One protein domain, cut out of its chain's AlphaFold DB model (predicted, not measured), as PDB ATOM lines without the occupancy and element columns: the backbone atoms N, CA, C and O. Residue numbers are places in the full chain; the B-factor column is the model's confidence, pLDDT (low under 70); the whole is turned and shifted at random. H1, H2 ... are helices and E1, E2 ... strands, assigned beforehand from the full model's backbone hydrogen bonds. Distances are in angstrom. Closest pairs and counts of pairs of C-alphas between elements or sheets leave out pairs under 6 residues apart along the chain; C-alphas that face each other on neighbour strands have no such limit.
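Overview. This is residues 5 to 81 of the 82 residues of the protein "CoA transferase" of Xylella fastidiosa subsp. multiplex (UniProt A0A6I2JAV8). One long helix, H3, makes most of the length of a loose rod; a small two-stranded ribbon, E1 and E2, packs along it, and two short helices extend the rod past its first residues, H1 crosswise at residues 50 to 52 and H2 farther out. The printed part has 77 residues, in the order E1, H1, H2, H3, E2, and is mostly helix, with a parallel sheet E1, E2. The whole is loose, with a radius of gyration of the C-alphas of 16.0 A and spans of 54 by 24 by 15 A.

Along the chain. E1 is residues 5 to 7, 6.7 A long, beginning at C-alpha 5 (33.829, 114.980, 3.384). H1 is residues 23 to 29, 10.0 A, and H2 is residues 32 to 40, 11.9 A. H3, residues 50 to 73, measures 34.5 A. E2, residues 78 to 81, 10.4 A, ends at C-alpha 81 (31.778, 108.620, 7.250).

Arrangement. E1 and E2 are parallel neighbours at 22 degrees, with N 6 and O 79, and N 81 and O 6, each 2.9 A apart, within hydrogen-bond range. With H1, H2 and H3 between them they form a strand-helix-strand unit, two parallel neighbour strands joined through helices. The closest C-alphas of E1 and H3 are Thr 5 and Thr 63, 6.1 A; those of E2 and H3 are Val 81 and Gly 59, 6.3 A. H1 touches H3, with residues 50 to 52 of H3 alone, about perpendicular at 84 degrees; the closest C-alphas are Asp 23 and Ala 51, 5.3 A. H2 is close to H1 but not clearly touching, the closest C-alphas being Gln 27 and Pro 33, 7.1 A. H2 and H3 are apart. In H1, H2 and H3 every O i to N i+4 pair is within hydrogen-bond range.

Size, cuts and confidence. The C-alphas of Gly 41 and Gly 74, the two farthest apart, are 53.9 A apart. The printed part has no cut. The link from E1 to H1 is long, 15 residues. No printed residue is under 70 in pLDDT.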
ATOM      1  N   THR A   5      33.912 116.396   3.009       97.75
ATOM      2  CA  THR A   5      33.829 114.980   3.384       97.75
ATOM      3  C   THR A   5      34.656 114.750   4.631       97.75
ATOM      4  O   THR A   5      35.871 114.936   4.620       97.75
ATOM      5  N   ASN A   6      33.980 114.353   5.703       96.19
ATOM      6  CA  ASN A   6      34.591 114.045   6.982       96.19
ATOM      7  C   ASN A   6      34.701 112.536   7.163       96.19
ATOM      8  O   ASN A   6      33.709 111.827   6.993       96.19
ATOM      9  N   CYS A   7      35.870 112.077   7.593       94.75
ATOM     10  CA  CYS A   7      36.063 110.717   8.075       94.75
ATOM     11  C   CYS A   7      36.390 110.786   9.566       94.75
ATOM     12  O   CYS A   7      37.410 111.364   9.945       94.75
ATOM     13  N   TYR A   8      35.531 110.206  10.394       94.19
ATOM     14  CA  TYR A   8      35.752 110.044  11.826       94.19
ATOM     15  C   TYR A   8      35.820 108.554  12.149       94.19
ATOM     16  O   TYR A   8      35.257 107.753  11.418       94.19
ATOM     17  N   GLY A   9      36.485 108.161  13.235       91.94
ATOM     18  CA  GLY A   9      36.386 106.767  13.685       91.94
ATOM     19  C   GLY A   9      35.110 106.475  14.479       91.94
ATOM     20  O   GLY A   9      34.625 105.354  14.468       91.94
ATOM     21  N   TYR A  10      34.524 107.500  15.099       94.50
ATOM     22  CA  TYR A  10      33.179 107.469  15.666       94.50
ATOM     23  C   TYR A  10      32.392 108.653  15.131       94.50
ATOM     24  O   TYR A  10      32.952 109.738  14.973       94.50
ATOM     25  N   SER A  11      31.095 108.475  14.878       93.62
ATOM     26  CA  SER A  11      30.257 109.588  14.424       93.62
ATOM     27  C   SER A  11      30.377 110.772  15.380       93.62
ATOM     28  O   SER A  11      30.267 110.619  16.599       93.62
ATOM     29  N   ARG A  12      30.518 111.976  14.819       91.25
ATOM     30  CA  ARG A  12      30.668 113.222  15.584       91.25
ATOM     31  C   ARG A  12      29.489 113.484  16.525       91.25
ATOM     32  O   ARG A  12      29.631 114.170  17.532       91.25
ATOM     33  N   ARG A  13      28.305 112.972  16.177       92.62
ATOM     34  CA  ARG A  13      27.076 113.095  16.980       92.62
ATOM     35  C   ARG A  13      26.801 111.859  17.839       92.62
ATOM     36  O   ARG A  13      25.769 111.808  18.506       92.62
ATOM     37  N   GLY A  14      27.675 110.858  17.780       92.69
ATOM     38  CA  GLY A  14      27.572 109.628  18.548       92.69
ATOM     39  C   GLY A  14      28.072 109.790  19.988       92.69
ATOM     40  O   GLY A  14      28.806 110.731  20.288       92.69
ATOM     41  N   PRO A  15      27.712 108.854  20.884       95.25
ATOM     42  CA  PRO A  15      28.143 108.872  22.287       95.25
ATOM     43  C   PRO A  15      29.668 108.777  22.458       95.25
ATOM     44  O   PRO A  15      30.197 109.190  23.486       95.25
ATOM     45  N   ASP A  16      30.358 108.259  21.442       94.75
ATOM     46  CA  ASP A  16      31.803 108.039  21.418       94.75
ATOM     47  C   ASP A  16      32.552 109.052  20.535       94.75
ATOM     48  O   ASP A  16      33.745 108.896  20.310       94.75
ATOM     49  N   GLY A  17      31.884 110.107  20.047       92.88
ATOM     50  CA  GLY A  17      32.443 111.042  19.057       92.88
ATOM     51  C   GLY A  17      33.730 111.766  19.479       92.88
ATOM     52  O   GLY A  17      34.515 112.156  18.619       92.88
ATOM     53  N   ASP A  18      33.973 111.907  20.786       94.06
ATOM     54  CA  ASP A  18      35.192 112.516  21.340       94.06
ATOM     55  C   ASP A  18      36.295 111.489  21.663       94.06
ATOM     56  O   ASP A  18      37.379 111.856  22.129       94.06
ATOM     57  N   LYS A  19      36.039 110.192  21.462       94.81
ATOM     58  CA  LYS A  19      37.026 109.145  21.730       94.81
ATOM     59  C   LYS A  19      38.036 109.041  20.586       94.81
ATOM     60  O   LYS A  19      37.668 109.175  19.418       94.81
ATOM     61  N   PRO A  20      39.314 108.759  20.894       92.81
ATOM     62  CA  PRO A  20      40.278 108.423  19.862       92.81
ATOM     63  C   PRO A  20      39.890 107.093  19.215       92.81
ATOM     64  O   PRO A  20      39.492 106.153  19.899       92.81
ATOM     65  N   ALA A  21      40.062 107.017  17.902       94.19
ATOM     66  CA  ALA A  21      39.844 105.810  17.129       94.19
ATOM     67  C   ALA A  21      41.100 105.494  16.324       94.19
ATOM     68  O   ALA A  21      41.618 106.342  15.594       94.19
ATOM     69  N   TYR A  22      41.566 104.261  16.469       94.69
ATOM     70  CA  TYR A  22      42.660 103.683  15.705       94.69
ATOM     71  C   TYR A  22      42.184 102.368  15.100       94.69
ATOM     72  O   TYR A  22      41.227 101.765  15.592       94.69
ATOM     73  N   ASP A  23      42.858 101.917  14.048       96.56
ATOM     74  CA  ASP A  23      42.478 100.711  13.318       96.56
ATOM     75  C   ASP A  23      42.292  99.485  14.229       96.56
ATOM     76  O   ASP A  23      41.291  98.785  14.117       96.56
ATOM     77  N   ASP A  24      43.191  99.266  15.188       96.19
ATOM     78  CA  ASP A  24      43.111  98.169  16.159       96.19
ATOM     79  C   ASP A  24      41.906  98.290  17.107       96.19
ATOM     80  O   ASP A  24      41.221  97.306  17.386       96.19
ATOM     81  N   THR A  25      41.605  99.505  17.559       96.25
ATOM     82  CA  THR A  25      40.465  99.801  18.430       96.25
ATOM     83  C   THR A  25      39.155  99.530  17.693       96.25
ATOM     84  O   THR A  25      38.293  98.816  18.204       96.25
ATOM     85  N   ILE A  26      39.042  99.994  16.445       96.88
ATOM     86  CA  ILE A  26      37.863  99.747  15.609       96.88
ATOM     87  C   ILE A  26      37.755  98.264  15.242       96.88
ATOM     88  O   ILE A  26      36.677  97.685  15.346       96.88
ATOM     89  N   GLN A  27      38.860  97.592  14.899       98.00
ATOM     90  CA  GLN A  27      38.853  96.143  14.683       98.00
ATOM     91  C   GLN A  27      38.323  95.390  15.912       98.00
ATOM     92  O   GLN A  27      37.525  94.459  15.761       98.00
ATOM     93  N   ALA A  28      38.752  95.780  17.117       96.69
ATOM     94  CA  ALA A  28      38.293  95.174  18.362       96.69
ATOM     95  C   ALA A  28      36.783  95.351  18.556       96.69
ATOM     96  O   ALA A  28      36.086  94.377  18.850       96.69
ATOM     97  N   GLU A  29      36.271  96.557  18.332       95.75
ATOM     98  CA  GLU A  29      34.852  96.877  18.505       95.75
ATOM     99  C   GLU A  29      33.954  96.263  17.429       95.75
ATOM    100  O   GLU A  29      32.836  95.838  17.721       95.75
ATOM    101  N   CYS A  30      34.451  96.119  16.199       95.12
ATOM    102  CA  CYS A  30      33.741  95.446  15.111       95.12
ATOM    103  C   CYS A  30      33.826  93.908  15.181       95.12
ATOM    104  O   CYS A  30      33.328  93.219  14.290       95.12
ATOM    105  N   GLY A  31      34.458  93.347  16.220       97.44
ATOM    106  CA  GLY A  31      34.484  91.905  16.477       97.44
ATOM    107  C   GLY A  31      35.515  91.114  15.667       97.44
ATOM    108  O   GLY A  31      35.456  89.881  15.653       97.44
ATOM    109  N   ILE A  32      36.485  91.776  15.027       97.88
ATOM    110  CA  ILE A  32      37.533  91.097  14.250       97.88
ATOM    111  C   ILE A  32      38.354  90.125  15.114       97.88
ATOM    112  O   ILE A  32      38.517  88.980  14.682       97.88
ATOM    113  N   PRO A  33      38.788  90.470  16.345       97.94
ATOM    114  CA  PRO A  33      39.482  89.515  17.207       97.94
ATOM    115  C   PRO A  33      38.664  88.280  17.560       97.94
ATOM    116  O   PRO A  33      39.205  87.175  17.612       97.94
ATOM    117  N   HIS A  34      37.352  88.440  17.747       98.19
ATOM    118  CA  HIS A  34      36.467  87.308  17.998       98.19
ATOM    119  C   HIS A  34      36.376  86.392  16.771       98.19
ATOM    120  O   HIS A  34      36.500  85.174  16.894       98.19
ATOM    121  N   LEU A  35      36.244  86.969  15.573       97.81
ATOM    122  CA  LEU A  35      36.254  86.203  14.329       97.81
ATOM    123  C   LEU A  35      37.591  85.470  14.120       97.81
ATOM    124  O   LEU A  35      37.590  84.287  13.783       97.81
ATOM    125  N   GLN A  36      38.727  86.131  14.366       98.00
ATOM    126  CA  GLN A  36      40.049  85.495  14.303       98.00
ATOM    127  C   GLN A  36      40.159  84.322  15.284       98.00
ATOM    128  O   GLN A  36      40.689  83.271  14.917       98.00
ATOM    129  N   GLN A  37      39.589  84.444  16.486       98.12
ATOM    130  CA  GLN A  37      39.543  83.352  17.457       98.12
ATOM    131  C   GLN A  37      38.733  82.155  16.960       98.12
ATOM    132  O   GLN A  37      39.202  81.025  17.084       98.12
ATOM    133  N   LEU A  38      37.554  82.377  16.375       98.12
ATOM    134  CA  LEU A  38      36.733  81.290  15.826       98.12
ATOM    135  C   LEU A  38      37.439  80.550  14.678       98.12
ATOM    136  O   LEU A  38      37.252  79.348  14.519       98.12
ATOM    137  N   MET A  39      38.265  81.256  13.901       97.44
ATOM    138  CA  MET A  39      38.965  80.703  12.737       97.44
ATOM    139  C   MET A  39      40.308  80.046  13.077       97.44
ATOM    140  O   MET A  39      40.691  79.064  12.443       97.44
ATOM    141  N   THR A  40      41.049  80.600  14.039       97.31
ATOM    142  CA  THR A  40      42.453  80.233  14.308       97.31
ATOM    143  C   THR A  40      42.690  79.681  15.715       97.31
ATOM    144  O   THR A  40      43.787  79.214  16.017       97.31
ATOM    145  N   GLY A  41      41.682  79.731  16.590       97.62
ATOM    146  CA  GLY A  41      41.771  79.321  17.993       97.62
ATOM    147  C   GLY A  41      42.348  80.382  18.936       97.62
ATOM    148  O   GLY A  41      42.350  80.167  20.147       97.62
ATOM    149  N   LYS A  42      42.805  81.533  18.424       97.00
ATOM    150  CA  LYS A  42      43.349  82.641  19.225       97.00
ATOM    151  C   LYS A  42      42.780  83.998  18.784       97.00
ATOM    152  O   LYS A  42      42.615  84.210  17.584       97.00
ATOM    153  N   PRO A  43      42.475  84.916  19.718       97.56
ATOM    154  CA  PRO A  43      42.112  86.277  19.350       97.56
ATOM    155  C   PRO A  43      43.332  86.979  18.754       97.56
ATOM    156  O   PRO A  43      44.430  86.901  19.308       97.56
ATOM    157  N   ASP A  44      43.139  87.637  17.618       97.81
ATOM    158  CA  ASP A  44      44.195  88.366  16.917       97.81
ATOM    159  C   ASP A  44      43.583  89.485  16.069       97.81
ATOM    160  O   ASP A  44      42.388  89.470  15.780       97.81
ATOM    161  N   PHE A  45      44.393  90.441  15.638       97.56
ATOM    162  CA  PHE A  45      43.966  91.423  14.643       97.56
ATOM    163  C   PHE A  45      44.234  90.900  13.233       97.56
ATOM    164  O   PHE A  45      45.068  90.017  13.017       97.56
ATOM    165  N   MET A  46      43.551  91.458  12.232       96.69
ATOM    166  CA  MET A  46      44.027  91.274  10.865       96.69
ATOM    167  C   MET A  46      45.392  91.949  10.735       96.69
ATOM    168  O   MET A  46      45.585  93.069  11.200       96.69
ATOM    169  N   ALA A  47      46.334  91.287  10.061       95.69
ATOM    170  CA  ALA A  47      47.682  91.807   9.820       95.69
ATOM    171  C   ALA A  47      47.697  92.920   8.747       95.69
ATOM    172  O   ALA A  47      48.475  92.896   7.792       95.69
ATOM    173  N   THR A  48      46.763  93.864   8.844       97.00
ATOM    174  CA  THR A  48      46.612  95.019   7.970       97.00
ATOM    175  C   THR A  48      45.694  96.059   8.611       97.00
ATOM    176  O   THR A  48      44.924  95.728   9.504       97.00
ATOM    177  N   ILE A  49      45.729  97.278   8.077       96.62
ATOM    178  CA  ILE A  49      44.881  98.408   8.478       96.62
ATOM    179  C   ILE A  49      43.477  98.329   7.852       96.62
ATOM    180  O   ILE A  49      43.127  99.091   6.948       96.62
ATOM    181  N   ILE A  50      42.716  97.285   8.188       97.25
ATOM    182  CA  ILE A  50      41.460  96.970   7.491       97.25
ATOM    183  C   ILE A  50      40.370  98.022   7.725       97.25
ATOM    184  O   ILE A  50      39.671  98.361   6.768       97.25
ATOM    185  N   ALA A  51      40.247  98.565   8.937       96.25
ATOM    186  CA  ALA A  51      39.264  99.596   9.247       96.25
ATOM    187  C   ALA A  51      39.607 100.891   8.500       96.25
ATOM    188  O   ALA A  51      38.752 101.431   7.797       96.25
ATOM    189  N   ASP A  52      40.880 101.306   8.516       96.44
ATOM    190  CA  ASP A  52      41.331 102.501   7.788       96.44
ATOM    191  C   ASP A  52      41.117 102.369   6.273       96.44
ATOM    192  O   ASP A  52      40.699 103.315   5.602       96.44
ATOM    193  N   LYS A  53      41.374 101.184   5.702       97.25
ATOM    194  CA  LYS A  53      41.150 100.917   4.271       97.25
ATOM    195  C   LYS A  53      39.679 101.032   3.895       97.25
ATOM    196  O   LYS A  53      39.358 101.644   2.875       97.25
ATOM    197  N   VAL A  54      38.798 100.426   4.688       97.00
ATOM    198  CA  VAL A  54      37.351 100.465   4.441       97.00
ATOM    199  C   VAL A  54      36.831 101.893   4.595       97.00
ATOM    200  O   VAL A  54      36.115 102.367   3.709       97.00
ATOM    201  N   ALA A  55      37.251 102.608   5.641       96.88
ATOM    202  CA  ALA A  55      36.904 104.010   5.853       96.88
ATOM    203  C   ALA A  55      37.391 104.897   4.695       96.88
ATOM    204  O   ALA A  55      36.617 105.681   4.151       96.88
ATOM    205  N   GLY A  56      38.636 104.723   4.242       97.19
ATOM    206  CA  GLY A  56      39.206 105.470   3.120       97.19
ATOM    207  C   GLY A  56      38.474 105.236   1.794       97.19
ATOM    208  O   GLY A  56      38.154 106.192   1.087       97.19
ATOM    209  N   LEU A  57      38.150 103.979   1.466       98.31
ATOM    210  CA  LEU A  57      37.364 103.653   0.268       98.31
ATOM    211  C   LEU A  57      35.943 104.218   0.351       98.31
ATOM    212  O   LEU A  57      35.430 104.757  -0.628       98.31
ATOM    213  N   THR A  58      35.327 104.150   1.528       98.25
ATOM    214  CA  THR A  58      33.985 104.699   1.752       98.25
ATOM    215  C   THR A  58      33.990 106.225   1.645       98.25
ATOM    216  O   THR A  58      33.123 106.790   0.983       98.25
ATOM    217  N   GLY A  59      35.012 106.894   2.190       98.25
ATOM    218  CA  GLY A  59      35.236 108.332   2.034       98.25
ATOM    219  C   GLY A  59      35.423 108.747   0.572       98.25
ATOM    220  O   GLY A  59      34.830 109.735   0.131       98.25
ATOM    221  N   LEU A  60      36.165 107.962  -0.217       98.31
ATOM    222  CA  LEU A  60      36.291 108.174  -1.663       98.31
ATOM    223  C   LEU A  60      34.926 108.091  -2.358       98.31
ATOM    224  O   LEU A  60      34.569 109.002  -3.107       98.31
ATOM    225  N   TYR A  61      34.146 107.037  -2.099       98.56
ATOM    226  CA  TYR A  61      32.825 106.874  -2.709       98.56
ATOM    227  C   TYR A  61      31.858 107.989  -2.300       98.56
ATOM    228  O   TYR A  61      31.182 108.551  -3.161       98.56
ATOM    229  N   ALA A  62      31.841 108.369  -1.021       98.56
ATOM    230  CA  ALA A  62      31.046 109.485  -0.519       98.56
ATOM    231  C   ALA A  62      31.416 110.804  -1.218       98.56
ATOM    232  O   ALA A  62      30.536 111.524  -1.691       98.56
ATOM    233  N   THR A  63      32.716 111.078  -1.365       98.56
ATOM    234  CA  THR A  63      33.220 112.266  -2.069       98.56
ATOM    235  C   THR A  63      32.780 112.267  -3.531       98.56
ATOM    236  O   THR A  63      32.256 113.266  -4.024       98.56
ATOM    237  N   MET A  64      32.954 111.142  -4.236       98.62
ATOM    238  CA  MET A  64      32.538 111.008  -5.634       98.62
ATOM    239  C   MET A  64      31.037 111.247  -5.797       98.62
ATOM    240  O   MET A  64      30.624 111.938  -6.730       98.62
ATOM    241  N   MET A  65      30.220 110.727  -4.878       98.56
ATOM    242  CA  MET A  65      28.777 110.915  -4.953       98.56
ATOM    243  C   MET A  65      28.338 112.347  -4.655       98.56
ATOM    244  O   MET A  65      27.465 112.858  -5.354       98.56
ATOM    245  N   ALA A  66      28.970 113.022  -3.695       98.56
ATOM    246  CA  ALA A  66      28.707 114.433  -3.418       98.56
ATOM    247  C   ALA A  66      29.126 115.340  -4.591       98.56
ATOM    248  O   ALA A  66      28.423 116.291  -4.933       98.56
ATOM    249  N   LEU A  67      30.236 115.021  -5.267       98.56
ATOM    250  CA  LEU A  67      30.636 115.708  -6.499       98.56
ATOM    251  C   LEU A  67      29.620 115.485  -7.626       98.56
ATOM    252  O   LEU A  67      29.265 116.438  -8.318       98.56
ATOM    253  N   PHE A  68      29.122 114.257  -7.787       98.62
ATOM    254  CA  PHE A  68      28.089 113.943  -8.775       98.62
ATOM    255  C   PHE A  68      26.759 114.646  -8.476       98.62
ATOM    256  O   PHE A  68      26.115 115.149  -9.396       98.62
ATOM    257  N   HIS A  69      26.357 114.727  -7.205       98.69
ATOM    258  CA  HIS A  69      25.210 115.529  -6.783       98.69
ATOM    259  C   HIS A  69      25.388 116.983  -7.219       98.69
ATOM    260  O   HIS A  69      24.543 117.509  -7.943       98.69
ATOM    261  N   ARG A  70      26.529 117.589  -6.868       98.56
ATOM    262  CA  ARG A  70      26.839 118.978  -7.216       98.56
ATOM    263  C   ARG A  70      26.838 119.227  -8.719       98.56
ATOM    264  O   ARG A  70      26.353 120.265  -9.145       98.56
ATOM    265  N   GLU A  71      27.335 118.292  -9.521       98.50
ATOM    266  CA  GLU A  71      27.293 118.409 -10.985       98.50
ATOM    267  C   GLU A  71      25.855 118.467 -11.525       98.50
ATOM    268  O   GLU A  71      25.573 119.162 -12.496       98.50
ATOM    269  N   ARG A  72      24.915 117.758 -10.888       98.50
ATOM    270  CA  ARG A  72      23.515 117.694 -11.333       98.50
ATOM    271  C   ARG A  72      22.644 118.831 -10.818       98.50
ATOM    272  O   ARG A  72      21.654 119.157 -11.469       98.50
ATOM    273  N   THR A  73      22.952 119.364  -9.641       98.50
ATOM    274  CA  THR A  73      22.091 120.327  -8.937       98.50
ATOM    275  C   THR A  73      22.711 121.717  -8.824       98.50
ATOM    276  O   THR A  73      21.991 122.687  -8.623       98.50
ATOM    277  N   GLY A  74      24.034 121.831  -8.961       98.25
ATOM    278  CA  GLY A  74      24.799 123.030  -8.617       98.25
ATOM    279  C   GLY A  74      25.122 123.156  -7.122       98.25
ATOM    280  O   GLY A  74      25.873 124.060  -6.750       98.25
ATOM    281  N   GLU A  75      24.616 122.247  -6.280       98.50
ATOM    282  CA  GLU A  75      24.684 122.326  -4.815       98.50
ATOM    283  C   GLU A  75      25.684 121.323  -4.218       98.50
ATOM    284  O   GLU A  75      25.689 120.128  -4.532       98.50
ATOM    285  N   GLY A  76      26.548 121.820  -3.341       98.12
ATOM    286  CA  GLY A  76      27.515 121.042  -2.577       98.12
ATOM    287  C   GLY A  76      26.863 120.277  -1.426       98.12
ATOM    288  O   GLY A  76      25.707 120.504  -1.079       98.12
ATOM    289  N   GLN A  77      27.609 119.348  -0.829       98.06
ATOM    290  CA  GLN A  77      27.149 118.576   0.326       98.06
ATOM    291  C   GLN A  77      28.273 118.410   1.346       98.06
ATOM    292  O   GLN A  77      29.437 118.218   0.982       98.06
ATOM    293  N   GLU A  78      27.897 118.441   2.621       97.44
ATOM    294  CA  GLU A  78      28.706 117.884   3.697       97.44
ATOM    295  C   GLU A  78      28.298 116.423   3.923       97.44
ATOM    296  O   GLU A  78      27.113 116.123   4.085       97.44
ATOM    297  N   VAL A  79      29.274 115.514   3.918       97.31
ATOM    298  CA  VAL A  79      29.069 114.076   4.139       97.31
ATOM    299  C   VAL A  79      29.997 113.595   5.249       97.31
ATOM    300  O   VAL A  79      31.164 113.978   5.308       97.31
ATOM    301  N   GLU A  80      29.470 112.749   6.127       96.19
ATOM    302  CA  GLU A  80      30.190 112.127   7.237       96.19
ATOM    303  C   GLU A  80      30.296 110.615   7.004       96.19
ATOM    304  O   GLU A  80      29.312 109.976   6.630       96.19
ATOM    305  N   VAL A  81      31.487 110.058   7.233       96.44
ATOM    306  CA  VAL A  81      31.778 108.620   7.250       96.44
ATOM    307  C   VAL A  81      32.367 108.266   8.615       96.44
ATOM    308  O   VAL A  81      33.288 108.949   9.072       96.44
TER     309      VAL A  81